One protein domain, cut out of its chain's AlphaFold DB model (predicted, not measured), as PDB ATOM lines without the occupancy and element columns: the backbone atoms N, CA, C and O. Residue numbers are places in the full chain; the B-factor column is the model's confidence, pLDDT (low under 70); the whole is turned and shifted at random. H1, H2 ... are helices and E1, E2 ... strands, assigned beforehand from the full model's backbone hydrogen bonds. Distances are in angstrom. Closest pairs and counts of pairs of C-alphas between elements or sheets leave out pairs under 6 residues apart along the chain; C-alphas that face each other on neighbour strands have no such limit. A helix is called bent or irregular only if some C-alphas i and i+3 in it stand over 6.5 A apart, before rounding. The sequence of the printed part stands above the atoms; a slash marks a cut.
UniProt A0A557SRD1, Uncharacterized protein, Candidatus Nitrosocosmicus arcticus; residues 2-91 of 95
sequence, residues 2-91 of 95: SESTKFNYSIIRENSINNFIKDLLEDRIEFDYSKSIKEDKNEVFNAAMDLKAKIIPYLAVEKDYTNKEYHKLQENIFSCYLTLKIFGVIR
ATOM      1  N   SER A   2     104.309 127.140 109.726       64.81
ATOM      2  CA  SER A   2     105.686 126.924 110.196       64.81
ATOM      3  C   SER A   2     105.856 125.513 110.781       64.81
ATOM      4  O   SER A   2     104.877 124.875 111.180       64.81
ATOM      5  N   GLU A   3     107.089 125.005 110.821       64.25
ATOM      6  CA  GLU A   3     107.403 123.675 111.370       64.25
ATOM      7  C   GLU A   3     107.035 123.551 112.853       64.25
ATOM      8  O   GLU A   3     106.462 122.542 113.257       64.25
ATOM      9  N   SER A   4     107.236 124.618 113.632       59.38
ATOM     10  CA  SER A   4     106.802 124.697 115.033       59.38
ATOM     11  C   SER A   4     105.291 124.479 115.185       59.38
ATOM     12  O   SER A   4     104.850 123.732 116.057       59.38
ATOM     13  N   THR A   5     104.479 125.051 114.289       60.12
ATOM     14  CA  THR A   5     103.028 124.839 114.308       60.12
ATOM     15  C   THR A   5     102.669 123.384 113.990       60.12
ATOM     16  O   THR A   5     101.831 122.808 114.679       60.12
ATOM     17  N   LYS A   6     103.308 122.761 112.989       62.22
ATOM     18  CA  LYS A   6     103.071 121.343 112.646       62.22
ATOM     19  C   LYS A   6     103.439 120.404 113.800       62.22
ATOM     20  O   LYS A   6     102.678 119.486 114.096       62.22
ATOM     21  N   PHE A   7     104.556 120.674 114.471       63.81
ATOM     22  CA  PHE A   7     105.012 119.915 115.634       63.81
ATOM     23  C   PHE A   7     104.013 119.999 116.800       63.81
ATOM     24  O   PHE A   7     103.590 118.973 117.329       63.81
ATOM     25  N   ASN A   8     103.528 121.204 117.121       67.56
ATOM     26  CA  ASN A   8     102.520 121.394 118.168       67.56
ATOM     27  C   ASN A   8     101.205 120.661 117.854       67.56
ATOM     28  O   ASN A   8     100.624 120.035 118.739       67.56
ATOM     29  N   TYR A   9     100.751 120.677 116.596       68.94
ATOM     30  CA  TYR A   9      99.564 119.916 116.191       68.94
ATOM     31  C   TYR A   9      99.747 118.401 116.345       68.94
ATOM     32  O   TYR A   9      98.807 117.723 116.758       68.94
ATOM     33  N   SER A  10     100.942 117.874 116.056       74.56
ATOM     34  CA  SER A  10     101.257 116.451 116.236       74.56
ATOM     35  C   SER A  10     101.139 116.028 117.702       74.56
ATOM     36  O   SER A  10     100.511 115.015 117.997       74.56
ATOM     37  N   ILE A  11     101.668 116.835 118.626       82.38
ATOM     38  CA  ILE A  11     101.602 116.560 120.071       82.38
ATOM     39  C   ILE A  11     100.157 116.609 120.579       82.38
ATOM     40  O   ILE A  11      99.720 115.738 121.331       82.38
ATOM     41  N   ILE A  12      99.381 117.616 120.163       83.50
ATOM     42  CA  ILE A  12      97.972 117.746 120.568       83.50
ATOM     43  C   ILE A  12      97.158 116.536 120.090       83.50
ATOM     44  O   ILE A  12      96.328 116.002 120.836       83.50
ATOM     45  N   ARG A  13      97.406 116.088 118.854       86.69
ATOM     46  CA  ARG A  13      96.778 114.901 118.270       86.69
ATOM     47  C   ARG A  13      97.117 113.650 119.077       86.69
ATOM     48  O   ARG A  13      96.206 112.938 119.487       86.69
ATOM     49  N   GLU A  14      98.399 113.422 119.340       88.44
ATOM     50  CA  GLU A  14      98.886 112.284 120.122       88.44
ATOM     51  C   GLU A  14      98.241 112.227 121.513       88.44
ATOM     52  O   GLU A  14      97.687 111.198 121.899       88.44
ATOM     53  N   ASN A  15      98.220 113.349 122.235       90.69
ATOM     54  CA  ASN A  15      97.592 113.427 123.554       90.69
ATOM     55  C   ASN A  15      96.088 113.136 123.500       90.69
ATOM     56  O   ASN A  15      95.563 112.421 124.353       90.69
ATOM     57  N   SER A  16      95.391 113.649 122.483       90.69
ATOM     58  CA  SER A  16      93.957 113.396 122.297       90.69
ATOM     59  C   SER A  16      93.669 111.913 122.060       90.69
ATOM     60  O   SER A  16      92.743 111.366 122.654       90.69
ATOM     61  N   ILE A  17      94.484 111.256 121.229       92.88
ATOM     62  CA  ILE A  17      94.373 109.820 120.948       92.88
ATOM     63  C   ILE A  17      94.671 108.998 122.200       92.88
ATOM     64  O   ILE A  17      93.909 108.096 122.533       92.88
ATOM     65  N   ASN A  18      95.763 109.307 122.903       92.75
ATOM     66  CA  ASN A  18      96.169 108.561 124.089       92.75
ATOM     67  C   ASN A  18      95.120 108.673 125.205       92.75
ATOM     68  O   ASN A  18      94.795 107.664 125.827       92.75
ATOM     69  N   ASN A  19      94.536 109.858 125.411       93.38
ATOM     70  CA  ASN A  19      93.437 110.041 126.362       93.38
ATOM     71  C   ASN A  19      92.184 109.274 125.931       93.38
ATOM     72  O   ASN A  19      91.603 108.563 126.740       93.38
ATOM     73  N   PHE A  20      91.810 109.346 124.652       93.38
ATOM     74  CA  PHE A  20      90.674 108.589 124.128       93.38
ATOM     75  C   PHE A  20      90.840 107.072 124.316       93.38
ATOM     76  O   PHE A  20      89.920 106.403 124.779       93.38
ATOM     77  N   ILE A  21      92.014 106.521 123.996       93.12
ATOM     78  CA  ILE A  21      92.301 105.093 124.188       93.12
ATOM     79  C   ILE A  21      92.309 104.733 125.672       93.12
ATOM     80  O   ILE A  21      91.808 103.675 126.046       93.12
ATOM     81  N   LYS A  22      92.842 105.601 126.534       94.31
ATOM     82  CA  LYS A  22      92.773 105.399 127.980       94.31
ATOM     83  C   LYS A  22      91.321 105.325 128.455       94.31
ATOM     84  O   LYS A  22      90.973 104.375 129.146       94.31
ATOM     85  N   ASP A  23      90.474 106.262 128.040       93.25
ATOM     86  CA  ASP A  23      89.059 106.272 128.420       93.25
ATOM     87  C   ASP A  23      88.300 105.048 127.874       93.25
ATOM     88  O   ASP A  23      87.410 104.538 128.549       93.25
ATOM     89  N   LEU A  24      88.672 104.539 126.691       90.56
ATOM     90  CA  LEU A  24      88.172 103.263 126.164       90.56
ATOM     91  C   LEU A  24      88.543 102.079 127.064       90.56
ATOM     92  O   LEU A  24      87.691 101.252 127.371       90.56
ATOM     93  N   LEU A  25      89.818 101.976 127.451       90.56
ATOM     94  CA  LEU A  25      90.328 100.869 128.270       90.56
ATOM     95  C   LEU A  25      89.786 100.910 129.702       90.56
ATOM     96  O   LEU A  25      89.569  99.865 130.305       90.56
ATOM     97  N   GLU A  26      89.559 102.110 130.232       94.44
ATOM     98  CA  GLU A  26      88.961 102.347 131.549       94.44
ATOM     99  C   GLU A  26      87.421 102.320 131.517       94.44
ATOM    100  O   GLU A  26      86.790 102.628 132.525       94.44
ATOM    101  N   ASP A  27      86.818 101.963 130.376       90.69
ATOM    102  CA  ASP A  27      85.368 101.850 130.169       90.69
ATOM    103  C   ASP A  27      84.581 103.133 130.523       90.69
ATOM    104  O   ASP A  27      83.416 103.100 130.912       90.69
ATOM    105  N   ARG A  28      85.221 104.301 130.371       92.69
ATOM    106  CA  ARG A  28      84.667 105.628 130.708       92.69
ATOM    107  C   ARG A  28      83.820 106.246 129.608       92.69
ATOM    108  O   ARG A  28      83.192 107.283 129.827       92.69
ATOM    109  N   ILE A  29      83.818 105.646 128.426       91.94
ATOM    110  CA  ILE A  29      83.029 106.104 127.287       91.94
ATOM    111  C   ILE A  29      82.127 105.001 126.759       91.94
ATOM    112  O   ILE A  29      82.426 103.815 126.862       91.94
ATOM    113  N   GLU A  30      81.026 105.413 126.152       91.19
ATOM    114  CA  GLU A  30      80.102 104.545 125.437       91.19
ATOM    115  C   GLU A  30      79.924 105.005 123.990       91.19
ATOM    116  O   GLU A  30      80.140 106.173 123.647       91.19
ATOM    117  N   PHE A  31      79.523 104.054 123.143       90.88
ATOM    118  CA  PHE A  31      79.153 104.292 121.754       90.88
ATOM    119  C   PHE A  31      77.636 104.161 121.616       90.88
ATOM    120  O   PHE A  31      77.109 103.050 121.557       90.88
ATOM    121  N   ASP A  32      76.939 105.291 121.531       90.06
ATOM    122  CA  ASP A  32      75.494 105.345 121.309       90.06
ATOM    123  C   ASP A  32      75.186 105.751 119.859       90.06
ATOM    124  O   ASP A  32      75.040 106.925 119.505       90.06
ATOM    125  N   TYR A  33      75.071 104.743 118.993       88.31
ATOM    126  CA  TYR A  33      74.746 104.927 117.576       88.31
ATOM    127  C   TYR A  33      73.329 105.479 117.348       88.31
ATOM    128  O   TYR A  33      73.079 106.109 116.313       88.31
ATOM    129  N   SER A  34      72.411 105.290 118.309       87.38
ATOM    130  CA  SER A  34      71.027 105.779 118.219       87.38
ATOM    131  C   SER A  34      70.961 107.304 118.267       87.38
ATOM    132  O   SER A  34      70.081 107.916 117.663       87.38
ATOM    133  N   LYS A  35      71.940 107.930 118.922       86.12
ATOM    134  CA  LYS A  35      72.028 109.383 119.063       86.12
ATOM    135  C   LYS A  35      72.856 110.053 117.978       86.12
ATOM    136  O   LYS A  35      73.120 111.253 118.086       86.12
ATOM    137  N   SER A  36      73.281 109.302 116.961       90.50
ATOM    138  CA  SER A  36      74.035 109.893 115.866       90.50
ATOM    139  C   SER A  36      73.197 110.938 115.130       90.50
ATOM    140  O   SER A  36      72.110 110.613 114.645       90.50
ATOM    141  N   ILE A  37      73.730 112.156 115.005       90.56
ATOM    142  CA  ILE A  37      73.104 113.248 114.235       90.56
ATOM    143  C   ILE A  37      73.157 113.008 112.722       90.56
ATOM    144  O   ILE A  37      72.503 113.714 111.961       90.56
ATOM    145  N   LYS A  38      73.952 112.030 112.270       88.44
ATOM    146  CA  LYS A  38      74.025 111.642 110.863       88.44
ATOM    147  C   LYS A  38      72.864 110.700 110.540       88.44
ATOM    148  O   LYS A  38      72.692 109.678 111.212       88.44
ATOM    149  N   GLU A  39      72.096 111.037 109.507       82.44
ATOM    150  CA  GLU A  39      70.990 110.207 109.010       82.44
ATOM    151  C   GLU A  39      71.506 108.916 108.357       82.44
ATOM    152  O   GLU A  39      71.069 107.827 108.724       82.44
ATOM    153  N   ASP A  40      72.502 109.023 107.469       83.62
ATOM    154  CA  ASP A  40      73.193 107.863 106.897       83.62
ATOM    155  C   ASP A  40      74.177 107.257 107.909       83.62
ATOM    156  O   ASP A  40      75.210 107.842 108.252       83.62
ATOM    157  N   LYS A  41      73.860 106.052 108.388       85.50
ATOM    158  CA  LYS A  41      74.674 105.339 109.376       85.50
ATOM    159  C   LYS A  41      75.892 104.638 108.772       85.50
ATOM    160  O   LYS A  41      76.744 104.205 109.543       85.50
ATOM    161  N   ASN A  42      76.032 104.559 107.446       90.56
ATOM    162  CA  ASN A  42      77.185 103.912 106.814       90.56
ATOM    163  C   ASN A  42      78.498 104.610 107.181       90.56
ATOM    164  O   ASN A  42      79.470 103.953 107.535       90.56
ATOM    165  N   GLU A  43      78.518 105.945 107.165       88.38
ATOM    166  CA  GLU A  43      79.707 106.726 107.531       88.38
ATOM    167  C   GLU A  43      80.093 106.514 109.003       88.38
ATOM    168  O   GLU A  43      81.265 106.343 109.333       88.38
ATOM    169  N   VAL A  44      79.090 106.452 109.885       90.12
ATOM    170  CA  VAL A  44      79.275 106.162 111.312       90.12
ATOM    171  C   VAL A  44      79.851 104.758 111.510       90.12
ATOM    172  O   VAL A  44      80.802 104.574 112.268       90.12
ATOM    173  N   PHE A  45      79.275 103.767 110.828       90.56
ATOM    174  CA  PHE A  45      79.689 102.374 110.930       90.56
ATOM    175  C   PHE A  45      81.113 102.171 110.406       90.56
ATOM    176  O   PHE A  45      81.935 101.561 111.088       90.56
ATOM    177  N   ASN A  46      81.431 102.748 109.246       92.19
ATOM    178  CA  ASN A  46      82.766 102.683 108.659       92.19
ATOM    179  C   ASN A  46      83.807 103.328 109.580       92.19
ATOM    180  O   ASN A  46      84.822 102.702 109.872       92.19
ATOM    181  N   ALA A  47      83.522 104.512 110.135       92.75
ATOM    182  CA  ALA A  47      84.423 105.169 111.082       92.75
ATOM    183  C   ALA A  47      84.654 104.331 112.352       92.75
ATOM    184  O   ALA A  47      85.777 104.260 112.849       92.75
ATOM    185  N   ALA A  48      83.620 103.669 112.882       91.25
ATOM    186  CA  ALA A  48      83.754 102.791 114.045       91.25
ATOM    187  C   ALA A  48      84.577 101.528 113.738       91.25
ATOM    188  O   ALA A  48      85.425 101.124 114.540       91.25
ATOM    189  N   MET A  49      84.357 100.920 112.571       92.44
ATOM    190  CA  MET A  49      85.109  99.752 112.111       92.44
ATOM    191  C   MET A  49      86.584 100.082 111.876       92.44
ATOM    192  O   MET A  49      87.457  99.362 112.369       92.44
ATOM    193  N   ASP A  50      86.865 101.194 111.198       93.38
ATOM    194  CA  ASP A  50      88.225 101.671 110.960       93.38
ATOM    195  C   ASP A  50      88.926 101.999 112.277       93.38
ATOM    196  O   ASP A  50      90.058 101.570 112.503       93.38
ATOM    197  N   LEU A  51      88.240 102.672 113.204       93.12
ATOM    198  CA  LEU A  51      88.787 102.967 114.523       93.12
ATOM    199  C   LEU A  51      89.217 101.693 115.257       93.12
ATOM    200  O   LEU A  51      90.360 101.592 115.713       93.12
ATOM    201  N   LYS A  52      88.335 100.688 115.312       90.12
ATOM    202  CA  LYS A  52      88.626  99.389 115.930       90.12
ATOM    203  C   LYS A  52      89.828  98.705 115.276       90.12
ATOM    204  O   LYS A  52      90.698  98.193 115.979       90.12
ATOM    205  N   ALA A  53      89.897  98.711 113.945       92.81
ATOM    206  CA  ALA A  53      90.977  98.073 113.199       92.81
ATOM    207  C   ALA A  53      92.339  98.767 113.388       92.81
ATOM    208  O   ALA A  53      93.375  98.122 113.226       92.81
ATOM    209  N   LYS A  54      92.359 100.067 113.718       94.50
ATOM    210  CA  LYS A  54      93.590 100.872 113.811       94.50
ATOM    211  C   LYS A  54      94.135 101.028 115.231       94.50
ATOM    212  O   LYS A  54      95.347 101.178 115.371       94.50
ATOM    213  N   ILE A  55      93.300 100.931 116.272       92.56
ATOM    214  CA  ILE A  55      93.753 101.040 117.673       92.56
ATOM    215  C   ILE A  55      94.770  99.950 118.033       92.56
ATOM    216  O   ILE A  55      95.806 100.261 118.611       92.56
ATOM    217  N   ILE A  56      94.510  98.687 117.681       90.94
ATOM    218  CA  ILE A  56      95.413  97.581 118.045       90.94
ATOM    219  C   ILE A  56      96.805  97.759 117.404       90.94
ATOM    220  O   ILE A  56      97.790  97.750 118.142       90.94
ATOM    221  N   PRO A  57      96.931  98.002 116.081       93.56
ATOM    222  CA  PRO A  57      98.224  98.312 115.471       93.56
ATOM    223  C   PRO A  57      98.917  99.533 116.082       93.56
ATOM    224  O   PRO A  57     100.128  99.510 116.277       93.56
ATOM    225  N   TYR A  58      98.167 100.584 116.426       93.50
ATOM    226  CA  TYR A  58      98.723 101.780 117.069       93.50
ATOM    227  C   TYR A  58      99.341 101.496 118.441       93.50
ATOM    228  O   TYR A  58     100.336 102.112 118.811       93.50
ATOM    229  N   LEU A  59      98.775 100.555 119.197       90.44
ATOM    230  CA  LEU A  59      99.336 100.134 120.480       90.44
ATOM    231  C   LEU A  59     100.591  99.263 120.328       90.44
ATOM    232  O   LEU A  59     101.406  99.229 121.246       90.44
ATOM    233  N   ALA A  60     100.737  98.572 119.196       91.62
ATOM    234  CA  ALA A  60     101.841  97.651 118.933       91.62
ATOM    235  C   ALA A  60     103.028  98.293 118.193       91.62
ATOM    236  O   ALA A  60     104.137  97.765 118.247       91.62
ATOM    237  N   VAL A  61     102.803  99.395 117.471       93.75
ATOM    238  CA  VAL A  61     103.844 100.065 116.685       93.75
ATOM    239  C   VAL A  61     104.801 100.863 117.577       93.75
ATOM    240  O   VAL A  61     104.406 101.433 118.596       93.75
ATOM    241  N   GLU A  62     106.067 100.944 117.170       91.50
ATOM    242  CA  GLU A  62     107.059 101.797 117.823       91.50
ATOM    243  C   GLU A  62     106.662 103.279 117.734       91.50
ATOM    244  O   GLU A  62     106.446 103.818 116.643       91.50
ATOM    245  N   LYS A  63     106.581 103.932 118.899       88.06
ATOM    246  CA  LYS A  63     106.185 105.337 119.048       88.06
ATOM    247  C   LYS A  63     107.383 106.263 118.841       88.06
ATOM    248  O   LYS A  63     107.906 106.844 119.788       88.06
ATOM    249  N   ASP A  64     107.810 106.371 117.589       83.69
ATOM    250  CA  ASP A  64     108.900 107.246 117.154       83.69
ATOM    251  C   ASP A  64     108.366 108.303 116.168       83.69
ATOM    252  O   ASP A  64     107.618 107.991 115.239       83.69
ATOM    253  N   TYR A  65     108.762 109.569 116.339       77.31
ATOM    254  CA  TYR A  65     108.371 110.676 115.457       77.31
ATOM    255  C   TYR A  65     108.930 110.577 114.028       77.31
ATOM    256  O   TYR A  65     108.483 111.303 113.141       77.31
ATOM    257  N   THR A  66     109.873 109.682 113.772       84.94
ATOM    258  CA  THR A  66     110.379 109.343 112.439       84.94
ATOM    259  C   THR A  66     109.613 108.176 111.802       84.94
ATOM    260  O   THR A  66     109.687 107.974 110.586       84.94
ATOM    261  N   ASN A  67     108.814 107.443 112.587       89.12
ATOM    262  CA  ASN A  67     108.040 106.305 112.116       89.12
ATOM    263  C   ASN A  67     106.777 106.760 111.363       89.12
ATOM    264  O   ASN A  67     105.795 107.232 111.935       89.12
ATOM    265  N   LYS A  68     106.776 106.571 110.041       90.12
ATOM    266  CA  LYS A  68     105.649 106.947 109.172       90.12
ATOM    267  C   LYS A  68     104.375 106.147 109.456       90.12
ATOM    268  O   LYS A  68     103.281 106.687 109.297       90.12
ATOM    269  N   GLU A  69     104.501 104.885 109.865       92.94
ATOM    270  CA  GLU A  69     103.352 104.036 110.196       92.94
ATOM    271  C   GLU A  69     102.668 104.545 111.472       92.94
ATOM    272  O   GLU A  69     101.444 104.657 111.508       92.94
ATOM    273  N   TYR A  70     103.455 104.955 112.474       91.50
ATOM    274  CA  TYR A  70     102.955 105.580 113.701       91.50
ATOM    275  C   TYR A  70     102.112 106.824 113.401       91.50
ATOM    276  O   TYR A  70     100.952 106.900 113.810       91.50
ATOM    277  N   HIS A  71     102.642 107.755 112.601       89.50
ATOM    278  CA  HIS A  71     101.919 108.969 112.196       89.50
ATOM    279  C   HIS A  71     100.648 108.676 111.406       89.50
ATOM    280  O   HIS A  71      99.599 109.268 111.657       89.50
ATOM    281  N   LYS A  72     100.712 107.721 110.474       92.00
ATOM    282  CA  LYS A  72      99.548 107.307 109.687       92.00
ATOM    283  C   LYS A  72      98.462 106.702 110.576       92.00
ATOM    284  O   LYS A  72      97.275 106.960 110.369       92.00
ATOM    285  N   LEU A  73      98.837 105.891 111.560       93.88
ATOM    286  CA  LEU A  73      97.900 105.332 112.531       93.88
ATOM    287  C   LEU A  73      97.291 106.434 113.402       93.88
ATOM    288  O   LEU A  73      96.072 106.452 113.570       93.88
ATOM    289  N   GLN A  74      98.102 107.394 113.860       91.94
ATOM    290  CA  GLN A  74      97.606 108.552 114.603       91.94
ATOM    291  C   GLN A  74      96.562 109.342 113.809       91.94
ATOM    292  O   GLN A  74      95.494 109.657 114.329       91.94
ATOM    293  N   GLU A  75      96.843 109.656 112.546       91.81
ATOM    294  CA  GLU A  75      95.929 110.419 111.689       91.81
ATOM    295  C   GLU A  75      94.593 109.719 111.489       91.81
ATOM    296  O   GLU A  75      93.542 110.337 111.663       91.81
ATOM    297  N   ASN A  76      94.629 108.420 111.197       94.12
ATOM    298  CA  ASN A  76      93.416 107.638 110.993       94.12
ATOM    299  C   ASN A  76      92.580 107.544 112.272       94.12
ATOM    300  O   ASN A  76      91.373 107.782 112.230       94.12
ATOM    301  N   ILE A  77      93.209 107.246 113.414       95.06
ATOM    302  CA  ILE A  77      92.507 107.153 114.700       95.06
ATOM    303  C   ILE A  77      91.906 108.502 115.074       95.06
ATOM    304  O   ILE A  77      90.734 108.562 115.437       95.06
ATOM    305  N   PHE A  78      92.675 109.588 114.950       94.38
ATOM    306  CA  PHE A  78      92.189 110.926 115.269       94.38
ATOM    307  C   PHE A  78      91.015 111.330 114.377       94.38
ATOM    308  O   PHE A  78      90.027 111.858 114.882       94.38
ATOM    309  N   SER A  79      91.096 111.044 113.074       94.00
ATOM    310  CA  SER A  79      90.009 111.323 112.136       94.00
ATOM    311  C   SER A  79      88.749 110.539 112.500       94.00
ATOM    312  O   SER A  79      87.684 111.135 112.625       94.00
ATOM    313  N   CYS A  80      88.855 109.227 112.739       94.56
ATOM    314  CA  CYS A  80      87.701 108.402 113.106       94.56
ATOM    315  C   CYS A  80      87.091 108.838 114.446       94.56
ATOM    316  O   CYS A  80      85.873 108.976 114.558       94.56
ATOM    317  N   TYR A  81      87.935 109.105 115.449       93.69
ATOM    318  CA  TYR A  81      87.512 109.640 116.743       93.69
ATOM    319  C   TYR A  81      86.742 110.954 116.578       93.69
ATOM    320  O   TYR A  81      85.647 111.099 117.123       93.69
ATOM    321  N   LEU A  82      87.287 111.898 115.806       93.00
ATOM    322  CA  LEU A  82      86.660 113.194 115.583       93.00
ATOM    323  C   LEU A  82      85.317 113.044 114.861       93.00
ATOM    324  O   LEU A  82      84.339 113.644 115.297       93.00
ATOM    325  N   THR A  83      85.247 112.202 113.828       93.81
ATOM    326  CA  THR A  83      84.006 111.889 113.107       93.81
ATOM    327  C   THR A  83      82.931 111.358 114.053       93.81
ATOM    328  O   THR A  83      81.835 111.910 114.124       93.81
ATOM    329  N   LEU A  84      83.245 110.331 114.845       93.50
ATOM    330  CA  LEU A  84      82.289 109.726 115.775       93.50
ATOM    331  C   LEU A  84      81.880 110.680 116.908       93.50
ATOM    332  O   LEU A  84      80.733 110.646 117.362       93.50
ATOM    333  N   LYS A  85      82.790 111.557 117.348       92.31
ATOM    334  CA  LYS A  85      82.501 112.604 118.333       92.31
ATOM    335  C   LYS A  85      81.584 113.688 117.768       92.31
ATOM    336  O   LYS A  85      80.605 114.032 118.421       92.31
ATOM    337  N   ILE A  86      81.863 114.196 116.564       92.75
ATOM    338  CA  ILE A  86      81.019 115.185 115.870       92.75
ATOM    339  C   ILE A  86      79.630 114.607 115.620       92.75
ATOM    340  O   ILE A  86      78.630 115.283 115.840       92.75
ATOM    341  N   PHE A  87      79.560 113.336 115.225       94.31
ATOM    342  CA  PHE A  87      78.285 112.658 115.047       94.31
ATOM    343  C   PHE A  87      77.562 112.373 116.363       94.31
ATOM    344  O   PHE A  87      76.411 111.961 116.324       94.31
ATOM    345  N   GLY A  88      78.174 112.635 117.519       91.88
ATOM    346  CA  GLY A  88      77.537 112.483 118.823       91.88
ATOM    347  C   GLY A  88      77.382 111.031 119.268       91.88
ATOM    348  O   GLY A  88      76.530 110.761 120.115       91.88
ATOM    349  N   VAL A  89      78.178 110.118 118.702       93.44
ATOM    350  CA  VAL A  89      78.158 108.677 119.002       93.44
ATOM    351  C   VAL A  89      78.986 108.361 120.235       93.44
ATOM    352  O   VAL A  89      78.551 107.583 121.073       93.44
ATOM    353  N   ILE A  90      80.169 108.965 120.358       92.62
ATOM    354  CA  ILE A  90      81.045 108.761 121.517       92.62
ATOM    355  C   ILE A  90      80.652 109.736 122.617       92.62
ATOM    356  O   ILE A  90      80.633 110.952 122.395       92.62
ATOM    357  N   ARG A  91      80.376 109.208 123.809       88.94
ATOM    358  CA  ARG A  91      79.968 109.995 124.976       88.94
ATOM    359  C   ARG A  91      80.651 109.481 126.238       88.94
ATOM    360  O   ARG A  91      80.946 108.290 126.304       88.94
TER     361      ARG A  91
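What this domain is: This is residues 2 to 91 of the 95 residues of an uncharacterized protein of Candidatus Nitrosocosmicus arcticus (UniProt A0A557SRD1). Two helices, H2 and H3, fold into a helical hairpin, and the long helix H1 crosses H3 steeply. A short strand, E1, and a loop lead from H1 back to H2. The printed part has 90 residues, in the order H1, E1, H2, H3; it is mostly helix and compact, with a radius of gyration of the C-alphas of 13.8 A and spans of 39 by 29 by 21 A.

Where its parts are: Find C-alpha 3 at (107.403, 123.675, 111.370); from there H1, residues 3 to 25, runs 33.1 A. Next come E1, residues 29 to 31, 7.0 A, and H2, residues 41 to 60, 29.8 A, only just irregular: C-alphas 53 and 56 are 6.6 A apart. H3, residues 68 to 86, runs 26.8 A to C-alpha 86 at (81.019, 115.185, 115.870).

How they stand to each other: H1, with residues 13 to 17 alone, touches H3 at a steep tilt of 65 degrees; the closest C-alphas, Ile 17 and Phe 78, are 6.2 A apart. H2 touches H3, opposite ways at 36 degrees, only just steep; the closest C-alphas, Ala 47 and Cys 80, are 5.0 A apart. E1 pairs with no named strand, but its residues 30 to 31 pair antiparallel with residues 90 to 91. Every O i to N i+4 pair is within hydrogen-bond range in H1 and H3, and 14 of 16 in H2.

The domain as a whole: The C-alphas of Ser 2 and Ser 34, the two farthest apart, are 41.4 A apart. The printed part has no cut and no long link; pLDDT is under 70 at residues 2 to 9.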